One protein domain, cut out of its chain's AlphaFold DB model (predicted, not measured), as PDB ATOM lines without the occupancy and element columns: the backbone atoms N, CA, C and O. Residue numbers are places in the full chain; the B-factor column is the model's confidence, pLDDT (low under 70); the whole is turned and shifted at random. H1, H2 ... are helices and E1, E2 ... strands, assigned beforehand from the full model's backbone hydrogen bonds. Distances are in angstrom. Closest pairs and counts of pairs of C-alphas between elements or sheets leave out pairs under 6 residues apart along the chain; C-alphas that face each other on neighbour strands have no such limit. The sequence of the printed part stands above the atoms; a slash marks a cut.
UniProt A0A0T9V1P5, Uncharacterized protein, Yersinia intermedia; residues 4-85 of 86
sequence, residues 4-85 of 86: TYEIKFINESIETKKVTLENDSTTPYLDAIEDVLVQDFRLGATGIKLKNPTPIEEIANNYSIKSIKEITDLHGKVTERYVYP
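AT A GLANCE: This is residues 4 to 85 of the 86 residues of an uncharacterized protein of Yersinia intermedia (UniProt A0A0T9V1P5). A strongly twisted sheet of four strands makes a wall, with two helices, H1 and H2, side by side over one face and the other face bare of named helices. The E3 and E4 hairpin reaches to one end of the longest axis, and the loop of residues 42 to 55 swings out at the other. The 82 printed residues hold E1, E2, H1, H2, E3 and E4 along the chain; the sheet's order is E2, E1, E3, E4, all antiparallel, and the class is mixed, helices and strands. The whole is compact, with a radius of gyration of the C-alphas of 13.0 A and spans of 40 by 32 by 19 A.

IN THESE COORDINATES: Find C-alpha 4 at (101.191, 105.145, 95.413); there E1 begins, residues 4 to 9. E2 follows in residues 17 to 21. Look next at C-alpha 29, at (106.666, 113.239, 94.618), where H1 begins; it runs to residue 41, 18.3 A. H2 holds residues 56 to 62. E3, residues 65 to 74, is the longest strand at 26.4 A. E4, residues 77 to 84, runs 21.7 A and ends at C-alpha 84, at (113.436, 104.542, 88.659).

HOW THE PARTS SIT: Begin at the hairpin of E1 and E2, where N 5 and O 19 are 2.7 A apart, within hydrogen-bond range. On the other side of E1, N 6 and O 69 of E3 are 2.8 A apart. In the hairpin of E3 and E4, N 70 and O 81 are 2.7 A apart. The edge strands E2 and E4 are apart. H1 is on the sheet at a height of 9.3 A, over E2 and only just over E1, where 3 of its C-alphas fall; its closest C-alpha pair with E2 is Val 19 and Ile 33, 6.5 A. On the local plane it runs slantwise to E2 at 42 degrees. H2 is on the same face at a height of 8.0 A, only just over E3, with 3 C-alphas; the closest C-alphas of the two, Ala 60 and Lys 66, are 7.1 A apart. H1 and H2 are close but not clearly touching, Leu 30 and Ile 56 having the closest C-alphas at 6.9 A; they run the same way at a shallow tilt of 11 degrees. E2, H1, H2 and E3 form a split strand-helix-strand unit, two strands running the same way with E1 between them, and its crossover is right-handed. In H1 and H2 every O i to N i+4 pair is within hydrogen-bond range.

THE WHOLE: The C-alphas farthest apart are those of Gly 44 and His 75, at 40.4 A. The printed part has no cut, and its one long link joins H1 to H2. Look at the B-factor column: the mean pLDDT of the printed part is 75.6, and residues 12 to 13, 23 to 27 and 41 to 54 are under 70.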
ATOM      1  N   THR A   4     100.392 105.950  94.484       88.50
ATOM      2  CA  THR A   4     101.191 105.145  95.413       88.50
ATOM      3  C   THR A   4     102.535 104.803  94.797       88.50
ATOM      4  O   THR A   4     102.591 104.164  93.758       88.50
ATOM      5  N   TYR A   5     103.622 105.168  95.457       88.06
ATOM      6  CA  TYR A   5     104.980 104.804  95.082       88.06
ATOM      7  C   TYR A   5     105.440 103.603  95.903       88.06
ATOM      8  O   TYR A   5     105.521 103.665  97.126       88.06
ATOM      9  N   GLU A   6     105.735 102.499  95.231       90.19
ATOM     10  CA  GLU A   6     106.351 101.310  95.805       90.19
ATOM     11  C   GLU A   6     107.874 101.399  95.644       90.19
ATOM     12  O   GLU A   6     108.390 101.456  94.528       90.19
ATOM     13  N   ILE A   7     108.588 101.415  96.766       88.75
ATOM     14  CA  ILE A   7     110.037 101.566  96.863       88.75
ATOM     15  C   ILE A   7     110.621 100.221  97.283       88.75
ATOM     16  O   ILE A   7     110.361  99.725  98.383       88.75
ATOM     17  N   LYS A   8     111.425  99.627  96.406       88.25
ATOM     18  CA  LYS A   8     112.179  98.408  96.695       88.25
ATOM     19  C   LYS A   8     113.612  98.768  97.000       88.25
ATOM     20  O   LYS A   8     114.239  99.470  96.213       88.25
ATOM     21  N   PHE A   9     114.143  98.242  98.090       86.88
ATOM     22  CA  PHE A   9     115.530  98.449  98.479       86.88
ATOM     23  C   PHE A   9     116.442  97.374  97.880       86.88
ATOM     24  O   PHE A   9     116.006  96.272  97.550       86.88
ATOM     25  N   ILE A  10     117.717  97.719  97.701       83.94
ATOM     26  CA  ILE A  10     118.784  96.817  97.252       83.94
ATOM     27  C   ILE A  10     119.004  95.733  98.301       83.94
ATOM     28  O   ILE A  10     119.205  94.570  97.960       83.94
ATOM     29  N   ASN A  11     118.946  96.111  99.577       78.25
ATOM     30  CA  ASN A  11     119.059  95.163 100.667       78.25
ATOM     31  C   ASN A  11     117.729  94.413 100.829       78.25
ATOM     32  O   ASN A  11     116.757  94.975 101.325       78.25
ATOM     33  N   GLU A  12     117.695  93.141 100.433       64.38
ATOM     34  CA  GLU A  12     116.492  92.289 100.460       64.38
ATOM     35  C   GLU A  12     115.942  92.049 101.876       64.38
ATOM     36  O   GLU A  12     114.818  91.584 102.037       64.38
ATOM     37  N   SER A  13     116.720  92.392 102.911       65.62
ATOM     38  CA  SER A  13     116.265  92.383 104.307       65.62
ATOM     39  C   SER A  13     115.356  93.567 104.660       65.62
ATOM     40  O   SER A  13     114.753  93.565 105.731       65.62
ATOM     41  N   ILE A  14     115.276  94.592 103.803       70.00
ATOM     42  CA  ILE A  14     114.424  95.765 104.007       70.00
ATOM     43  C   ILE A  14     113.107  95.539 103.264       70.00
ATOM     44  O   ILE A  14     113.082  95.307 102.054       70.00
ATOM     45  N   GLU A  15     112.005  95.607 104.008       75.56
ATOM     46  CA  GLU A  15     110.662  95.459 103.457       75.56
ATOM     47  C   GLU A  15     110.389  96.521 102.378       75.56
ATOM     48  O   GLU A  15     110.840  97.664 102.458       75.56
ATOM     49  N   THR A  16     109.645  96.137 101.341       82.75
ATOM     50  CA  THR A  16     109.215  97.074 100.298       82.75
ATOM     51  C   THR A  16     108.329  98.157 100.914       82.75
ATOM     52  O   THR A  16     107.307  97.844 101.525       82.75
ATOM     53  N   LYS A  17     108.680  99.433 100.727       85.38
ATOM     54  CA  LYS A  17     107.918 100.558 101.286       85.38
ATOM     55  C   LYS A  17     106.885 101.063 100.291       85.38
ATOM     56  O   LYS A  17     107.138 101.079  99.091       85.38
ATOM     57  N   LYS A  18     105.730 101.508 100.781       87.81
ATOM     58  CA  LYS A  18     104.695 102.149  99.963       87.81
ATOM     59  C   LYS A  18     104.425 103.555 100.479       87.81
ATOM     60  O   LYS A  18     104.161 103.726 101.666       87.81
ATOM     61  N   VAL A  19     104.493 104.535  99.587       86.12
ATOM     62  CA  VAL A  19     104.242 105.951  99.864       86.12
ATOM     63  C   VAL A  19     103.050 106.392  99.032       86.12
ATOM     64  O   VAL A  19     103.152 106.478  97.813       86.12
ATOM     65  N   THR A  20     101.913 106.658  99.666       85.62
ATOM     66  CA  THR A  20     100.718 107.141  98.967       85.62
ATOM     67  C   THR A  20     100.627 108.657  99.090       85.62
ATOM     68  O   THR A  20     100.537 109.186 100.193       85.62
ATOM     69  N   LEU A  21     100.642 109.347  97.953       82.56
ATOM     70  CA  LEU A  21     100.453 110.786  97.841       82.56
ATOM     71  C   LEU A  21      99.034 111.085  97.387       82.56
ATOM     72  O   LEU A  21      98.557 110.553  96.382       82.56
ATOM     73  N   GLU A  22      98.356 111.964  98.114       80.50
ATOM     74  CA  GLU A  22      97.079 112.504  97.673       80.50
ATOM     75  C   GLU A  22      97.309 113.514  96.541       80.50
ATOM     76  O   GLU A  22      98.252 114.299  96.560       80.50
ATOM     77  N   ASN A  23      96.439 113.494  95.532       62.47
ATOM     78  CA  ASN A  23      96.595 114.262  94.286       62.47
ATOM     79  C   ASN A  23      96.596 115.788  94.462       62.47
ATOM     80  O   ASN A  23      96.942 116.501  93.528       62.47
ATOM     81  N   ASP A  24      96.140 116.269  95.617       59.25
ATOM     82  CA  ASP A  24      96.129 117.689  95.984       59.25
ATOM     83  C   ASP A  24      97.476 118.144  96.577       59.25
ATOM     84  O   ASP A  24      97.659 119.305  96.941       59.25
ATOM     85  N   SER A  25      98.445 117.230  96.688       57.62
ATOM     86  CA  SER A  25      99.755 117.550  97.228       57.62
ATOM     87  C   SER A  25     100.536 118.403  96.229       57.62
ATOM     88  O   SER A  25     100.996 117.936  95.191       57.62
ATOM     89  N   THR A  26     100.705 119.682  96.564       62.50
ATOM     90  CA  THR A  26     101.636 120.592  95.866       62.50
ATOM     91  C   THR A  26     103.104 120.178  96.028       62.50
ATOM     92  O   THR A  26     103.980 120.717  95.352       62.50
ATOM     93  N   THR A  27     103.376 119.222  96.922       67.94
ATOM     94  CA  THR A  27     104.703 118.674  97.187       67.94
ATOM     95  C   THR A  27     105.146 117.772  96.031       67.94
ATOM     96  O   THR A  27     104.415 116.845  95.673       67.94
ATOM     97  N   PRO A  28     106.345 117.985  95.459       74.12
ATOM     98  CA  PRO A  28     106.924 117.066  94.485       74.12
ATOM     99  C   PRO A  28     106.971 115.632  95.027       74.12
ATOM    100  O   PRO A  28     107.281 115.410  96.198       74.12
ATOM    101  N   TYR A  29     106.700 114.639  94.178       77.75
ATOM    102  CA  TYR A  29     106.666 113.239  94.618       77.75
ATOM    103  C   TYR A  29     107.998 112.766  95.225       77.75
ATOM    104  O   TYR A  29     107.994 111.950  96.142       77.75
ATOM    105  N   LEU A  30     109.124 113.312  94.749       79.50
ATOM    106  CA  LEU A  30     110.461 113.028  95.273       79.50
ATOM    107  C   LEU A  30     110.635 113.529  96.708       79.50
ATOM    108  O   LEU A  30     111.072 112.750  97.547       79.50
ATOM    109  N   ASP A  31     110.232 114.770  97.003       78.50
ATOM    110  CA  ASP A  31     110.262 115.329  98.361       78.50
ATOM    111  C   ASP A  31     109.436 114.478  99.328       78.50
ATOM    112  O   ASP A  31     109.861 114.192 100.443       78.50
ATOM    113  N   ALA A  32     108.254 114.032  98.897       80.25
ATOM    114  CA  ALA A  32     107.391 113.230  99.750       80.25
ATOM    115  C   ALA A  32     107.926 111.802  99.970       80.25
ATOM    116  O   ALA A  32     107.787 111.252 101.061       80.25
ATOM    117  N   ILE A  33     108.564 111.204  98.957       81.75
ATOM    118  CA  ILE A  33     109.281 109.932  99.105       81.75
ATOM    119  C   ILE A  33     110.459 110.097 100.071       81.75
ATOM    120  O   ILE A  33     110.624 109.276 100.972       81.75
ATOM    121  N   GLU A  34     111.259 111.149  99.905       80.25
ATOM    122  CA  GLU A  34     112.423 111.421 100.744       80.25
ATOM    123  C   GLU A  34     112.026 111.662 102.205       80.25
ATOM    124  O   GLU A  34     112.620 111.052 103.089       80.25
ATOM    125  N   ASP A  35     110.985 112.457 102.473       79.38
ATOM    126  CA  ASP A  35     110.505 112.715 103.837       79.38
ATOM    127  C   ASP A  35     110.111 111.416 104.556       79.38
ATOM    128  O   ASP A  35     110.533 111.171 105.690       79.38
ATOM    129  N   VAL A  36     109.390 110.522 103.867       79.88
ATOM    130  CA  VAL A  36     109.037 109.209 104.422       79.88
ATOM    131  C   VAL A  36     110.284 108.374 104.700       79.88
ATOM    132  O   VAL A  36     110.380 107.767 105.765       79.88
ATOM    133  N   LEU A  37     111.254 108.347 103.783       80.31
ATOM    134  CA  LEU A  37     112.502 107.606 103.977       80.31
ATOM    135  C   LEU A  37     113.311 108.160 105.163       80.31
ATOM    136  O   LEU A  37     113.791 107.382 105.985       80.31
ATOM    137  N   VAL A  38     113.406 109.483 105.322       77.75
ATOM    138  CA  VAL A  38     114.071 110.118 106.474       77.75
ATOM    139  C   VAL A  38     113.408 109.703 107.789       77.75
ATOM    140  O   VAL A  38     114.099 109.306 108.732       77.75
ATOM    141  N   GLN A  39     112.074 109.774 107.855       74.25
ATOM    142  CA  GLN A  39     111.320 109.399 109.052       74.25
ATOM    143  C   GLN A  39     111.512 107.918 109.411       74.25
ATOM    144  O   GLN A  39     111.723 107.589 110.582       74.25
ATOM    145  N   ASP A  40     111.467 107.032 108.413       70.00
ATOM    146  CA  ASP A  40     111.504 105.583 108.616       70.00
ATOM    147  C   ASP A  40     112.900 105.074 108.983       70.00
ATOM    148  O   ASP A  40     113.055 104.272 109.906       70.00
ATOM    149  N   PHE A  41     113.941 105.583 108.316       67.62
ATOM    150  CA  PHE A  41     115.316 105.151 108.563       67.62
ATOM    151  C   PHE A  41     115.899 105.711 109.865       67.62
ATOM    152  O   PHE A  41     117.016 105.335 110.226       67.62
ATOM    153  N   ARG A  42     115.167 106.586 110.583       58.91
ATOM    154  CA  ARG A  42     115.610 107.263 111.820       58.91
ATOM    155  C   ARG A  42     117.066 107.715 111.732       58.91
ATOM    156  O   ARG A  42     117.803 107.671 112.722       58.91
ATOM    157  N   LEU A  43     117.499 108.131 110.542       51.78
ATOM    158  CA  LEU A  43     118.795 108.751 110.377       51.78
ATOM    159  C   LEU A  43     118.693 110.026 111.202       51.78
ATOM    160  O   LEU A  43     117.968 110.948 110.846       51.78
ATOM    161  N   GLY A  44     119.382 110.067 112.341       43.66
ATOM    162  CA  GLY A  44     119.526 111.260 113.177       43.66
ATOM    163  C   GLY A  44     120.297 112.385 112.476       43.66
ATOM    164  O   GLY A  44     121.017 113.139 113.122       43.66
ATOM    165  N   ALA A  45     120.199 112.478 111.154       42.00
ATOM    166  CA  ALA A  45     120.846 113.448 110.315       42.00
ATOM    167  C   ALA A  45     119.822 114.536 110.010       42.00
ATOM    168  O   ALA A  45     118.911 114.348 109.216       42.00
ATOM    169  N   THR A  46     119.985 115.651 110.725       43.31
ATOM    170  CA  THR A  46     119.858 117.019 110.215       43.31
ATOM    171  C   THR A  46     118.775 117.213 109.160       43.31
ATOM    172  O   THR A  46     118.951 116.776 108.031       43.31
ATOM    173  N   GLY A  47     117.724 117.963 109.500       43.69
ATOM    174  CA  GLY A  47     116.753 118.513 108.552       43.69
ATOM    175  C   GLY A  47     117.403 119.434 107.514       43.69
ATOM    176  O   GLY A  47     117.161 120.641 107.490       43.69
ATOM    177  N   ILE A  48     118.251 118.871 106.658       46.38
ATOM    178  CA  ILE A  48     118.731 119.470 105.434       46.38
ATOM    179  C   ILE A  48     117.531 119.360 104.514       46.38
ATOM    180  O   ILE A  48     117.379 118.419 103.748       46.38
ATOM    181  N   LYS A  49     116.648 120.347 104.636       47.62
ATOM    182  CA  LYS A  49     115.809 120.761 103.525       47.62
ATOM    183  C   LYS A  49     116.785 121.061 102.391       47.62
ATOM    184  O   LYS A  49     117.418 122.122 102.388       47.62
ATOM    185  N   LEU A  50     117.009 120.084 101.515       50.12
ATOM    186  CA  LEU A  50     117.800 120.279 100.315       50.12
ATOM    187  C   LEU A  50     117.072 121.387  99.558       50.12
ATOM    188  O   LEU A  50     115.904 121.277  99.205       50.12
ATOM    189  N   LYS A  51     117.719 122.552  99.446       52.34
ATOM    190  CA  LYS A  51     117.107 123.771  98.889       52.34
ATOM    191  C   LYS A  51     116.697 123.615  97.417       52.34
ATOM    192  O   LYS A  51     116.080 124.526  96.875       52.34
ATOM    193  N   ASN A  52     117.040 122.484  96.807       56.78
ATOM    194  CA  ASN A  52     116.796 122.116  95.427       56.78
ATOM    195  C   ASN A  52     116.180 120.711  95.388       56.78
ATOM    196  O   ASN A  52     116.482 119.919  96.279       56.78
ATOM    197  N   PRO A  53     115.385 120.388  94.353       59.69
ATOM    198  CA  PRO A  53     114.866 119.039  94.172       59.69
ATOM    199  C   PRO A  53     116.032 118.050  94.094       59.69
ATOM    200  O   PRO A  53     116.835 118.113  93.160       59.69
ATOM    201  N   THR A  54     116.132 117.168  95.087       68.94
ATOM    202  CA  THR A  54     117.127 116.099  95.114       68.94
ATOM    203  C   THR A  54     116.865 115.177  93.924       68.94
ATOM    204  O   THR A  54     115.747 114.672  93.776       68.94
ATOM    205  N   PRO A  55     117.839 114.959  93.027       79.81
ATOM    206  CA  PRO A  55     117.659 114.026  91.931       79.81
ATOM    207  C   PRO A  55     117.398 112.618  92.475       79.81
ATOM    208  O   PRO A  55     117.980 112.185  93.470       79.81
ATOM    209  N   ILE A  56     116.525 111.879  91.787       81.06
ATOM    210  CA  ILE A  56     116.096 110.530  92.183       81.06
ATOM    211  C   ILE A  56     117.271 109.553  92.354       81.06
ATOM    212  O   ILE A  56     117.199 108.654  93.185       81.06
ATOM    213  N   GLU A  57     118.370 109.762  91.622       82.56
ATOM    214  CA  GLU A  57     119.609 108.984  91.732       82.56
ATOM    215  C   GLU A  57     120.319 109.187  93.077       82.56
ATOM    216  O   GLU A  57     120.845 108.231  93.646       82.56
ATOM    217  N   GLU A  58     120.333 110.410  93.612       82.50
ATOM    218  CA  GLU A  58     120.926 110.682  94.926       82.50
ATOM    219  C   GLU A  58     120.086 110.055  96.035       82.50
ATOM    220  O   GLU A  58     120.631 109.380  96.907       82.50
ATOM    221  N   ILE A  59     118.756 110.183  95.957       81.62
ATOM    222  CA  ILE A  59     117.836 109.512  96.886       81.62
ATOM    223  C   ILE A  59     118.053 107.995  96.811       81.62
ATOM    224  O   ILE A  59     118.219 107.327  97.833       81.62
ATOM    225  N   ALA A  60     118.116 107.434  95.603       83.88
ATOM    226  CA  ALA A  60     118.292 106.003  95.435       83.88
ATOM    227  C   ALA A  60     119.622 105.497  96.002       83.88
ATOM    228  O   ALA A  60     119.640 104.470  96.678       83.88
ATOM    229  N   ASN A  61     120.719 106.226  95.804       83.44
ATOM    230  CA  ASN A  61     122.007 105.857  96.387       83.44
ATOM    231  C   ASN A  61     122.017 106.006  97.917       83.44
ATOM    232  O   ASN A  61     122.447 105.086  98.612       83.44
ATOM    233  N   ASN A  62     121.492 107.114  98.452       82.06
ATOM    234  CA  ASN A  62     121.493 107.399  99.892       82.06
ATOM    235  C   ASN A  62     120.709 106.359 100.697       82.06
ATOM    236  O   ASN A  62     121.152 105.940 101.766       82.06
ATOM    237  N   TYR A  63     119.570 105.910 100.169       79.94
ATOM    238  CA  TYR A  63     118.702 104.943 100.845       79.94
ATOM    239  C   TYR A  63     118.855 103.514 100.312       79.94
ATOM    240  O   TYR A  63     118.088 102.638 100.699       79.94
ATOM    241  N   SER A  64     119.841 103.250  99.443       85.25
ATOM    242  CA  SER A  64     120.034 101.940  98.801       85.25
ATOM    243  C   SER A  64     118.749 101.421  98.142       85.25
ATOM    244  O   SER A  64     118.317 100.296  98.389       85.25
ATOM    245  N   ILE A  65     118.101 102.252  97.330       86.62
ATOM    246  CA  ILE A  65     116.881 101.922  96.594       86.62
ATOM    247  C   ILE A  65     117.252 101.216  95.295       86.62
ATOM    248  O   ILE A  65     118.058 101.694  94.503       86.62
ATOM    249  N   LYS A  66     116.614 100.073  95.066       87.88
ATOM    250  CA  LYS A  66     116.705  99.284  93.842       87.88
ATOM    251  C   LYS A  66     115.730  99.788  92.790       87.88
ATOM    252  O   LYS A  66     116.097  99.969  91.643       87.88
ATOM    253  N   SER A  67     114.469 100.003  93.145       89.06
ATOM    254  CA  SER A  67     113.501 100.537  92.187       89.06
ATOM    255  C   SER A  67     112.394 101.314  92.864       89.06
ATOM    256  O   SER A  67     112.043 101.058  94.016       89.06
ATOM    257  N   ILE A  68     111.843 102.265  92.114       88.75
ATOM    258  CA  ILE A  68     110.660 103.022  92.509       88.75
ATOM    259  C   ILE A  68     109.619 102.834  91.416       88.75
ATOM    260  O   ILE A  68     109.851 103.135  90.239       88.75
ATOM    261  N   LYS A  69     108.467 102.314  91.819       90.31
ATOM    262  CA  LYS A  69     107.328 102.060  90.952       90.31
ATOM    263  C   LYS A  69     106.162 102.937  91.378       90.31
ATOM    264  O   LYS A  69     105.684 102.841  92.496       90.31
ATOM    265  N   GLU A  70     105.689 103.760  90.465       88.62
ATOM    266  CA  GLU A  70     104.444 104.499  90.587       88.62
ATOM    267  C   GLU A  70     103.259 103.578  90.278       88.62
ATOM    268  O   GLU A  70     103.246 102.876  89.268       88.62
ATOM    269  N   ILE A  71     102.261 103.585  91.152       88.19
ATOM    270  CA  ILE A  71     101.028 102.813  91.069       88.19
ATOM    271  C   ILE A  71      99.879 103.805  91.202       88.19
ATOM    272  O   ILE A  71      99.678 104.409  92.256       88.19
ATOM    273  N   THR A  72      99.114 103.973  90.132       84.62
ATOM    274  CA  THR A  72      97.956 104.870  90.110       84.62
ATOM    275  C   THR A  72      96.696 104.047  89.906       84.62
ATOM    276  O   THR A  72      96.634 103.264  88.959       84.62
ATOM    277  N   ASP A  73      95.687 104.225  90.758       80.81
ATOM    278  CA  ASP A  73      94.355 103.668  90.517       80.81
ATOM    279  C   ASP A  73      93.454 104.744  89.911       80.81
ATOM    280  O   ASP A  73      93.134 105.752  90.549       80.81
ATOM    281  N   LEU A  74      93.080 104.549  88.648       77.44
ATOM    282  CA  LEU A  74      92.206 105.461  87.924       77.44
ATOM    283  C   LEU A  74      90.914 104.723  87.571       77.44
ATOM    284  O   LEU A  74      90.877 103.933  86.631       77.44
ATOM    285  N   HIS A  75      89.857 104.970  88.350       74.38
ATOM    286  CA  HIS A  75      88.548 104.317  88.210       74.38
ATOM    287  C   HIS A  75      88.607 102.775  88.285       74.38
ATOM    288  O   HIS A  75      87.981 102.092  87.474       74.38
ATOM    289  N   GLY A  76      89.373 102.214  89.230       72.00
ATOM    290  CA  GLY A  76      89.538 100.763  89.380       72.00
ATOM    291  C   GLY A  76      90.471 100.128  88.346       72.00
ATOM    292  O   GLY A  76      90.610  98.905  88.300       72.00
ATOM    293  N   LYS A  77      91.109 100.944  87.497       77.81
ATOM    294  CA  LYS A  77      92.191 100.516  86.617       77.81
ATOM    295  C   LYS A  77      93.524 100.892  87.250       77.81
ATOM    296  O   LYS A  77      93.950 102.047  87.193       77.81
ATOM    297  N   VAL A  78      94.199  99.883  87.787       82.06
ATOM    298  CA  VAL A  78      95.564 100.008  88.300       82.06
ATOM    299  C   VAL A  78      96.529 100.156  87.126       82.06
ATOM    300  O   VAL A  78      96.562  99.324  86.218       82.06
ATOM    301  N   THR A  79      97.306 101.235  87.134       84.31
ATOM    302  CA  THR A  79      98.400 101.487  86.192       84.31
ATOM    303  C   THR A  79      99.707 101.530  86.966       84.31
ATOM    304  O   THR A  79      99.811 102.245  87.958       84.31
ATOM    305  N   GLU A  80     100.703 100.781  86.499       89.38
ATOM    306  CA  GLU A  80     102.028 100.706  87.108       89.38
ATOM    307  C   GLU A  80     103.080 101.264  86.146       89.38
ATOM    308  O   GLU A  80     103.134 100.876  84.976       89.38
ATOM    309  N   ARG A  81     103.945 102.155  86.634       88.12
ATOM    310  CA  ARG A  81     105.048 102.734  85.866       88.12
ATOM    311  C   ARG A  81     106.309 102.799  86.717       88.12
ATOM    312  O   ARG A  81     106.292 103.322  87.821       88.12
ATOM    313  N   TYR A  82     107.432 102.322  86.191       87.06
ATOM    314  CA  TYR A  82     108.722 102.529  86.851       87.06
ATOM    315  C   TYR A  82     109.186 103.969  86.638       87.06
ATOM    316  O   TYR A  82     109.330 104.415  85.499       87.06
ATOM    317  N   VAL A  83     109.403 104.682  87.742       85.88
ATOM    318  CA  VAL A  83     110.009 106.024  87.738       85.88
ATOM    319  C   VAL A  83     111.519 105.951  87.965       85.88
ATOM    320  O   VAL A  83     112.231 106.871  87.581       85.88
ATOM    321  N   TYR A  84     112.011 104.829  88.506       83.31
ATOM    322  CA  TYR A  84     113.436 104.542  88.659       83.31
ATOM    323  C   TYR A  84     113.747 103.049  88.423       83.31
ATOM    324  O   TYR A  84     113.285 102.216  89.217       83.31
ATOM    325  N   PRO A  85     114.474 102.693  87.341       76.12
ATOM    326  CA  PRO A  85     114.942 101.330  87.075       76.12
ATOM    327  C   PRO A  85     116.393 101.081  87.548       76.12
ATOM    328  O   PRO A  85     117.257 101.927  87.329       76.12
TER     329      PRO A  85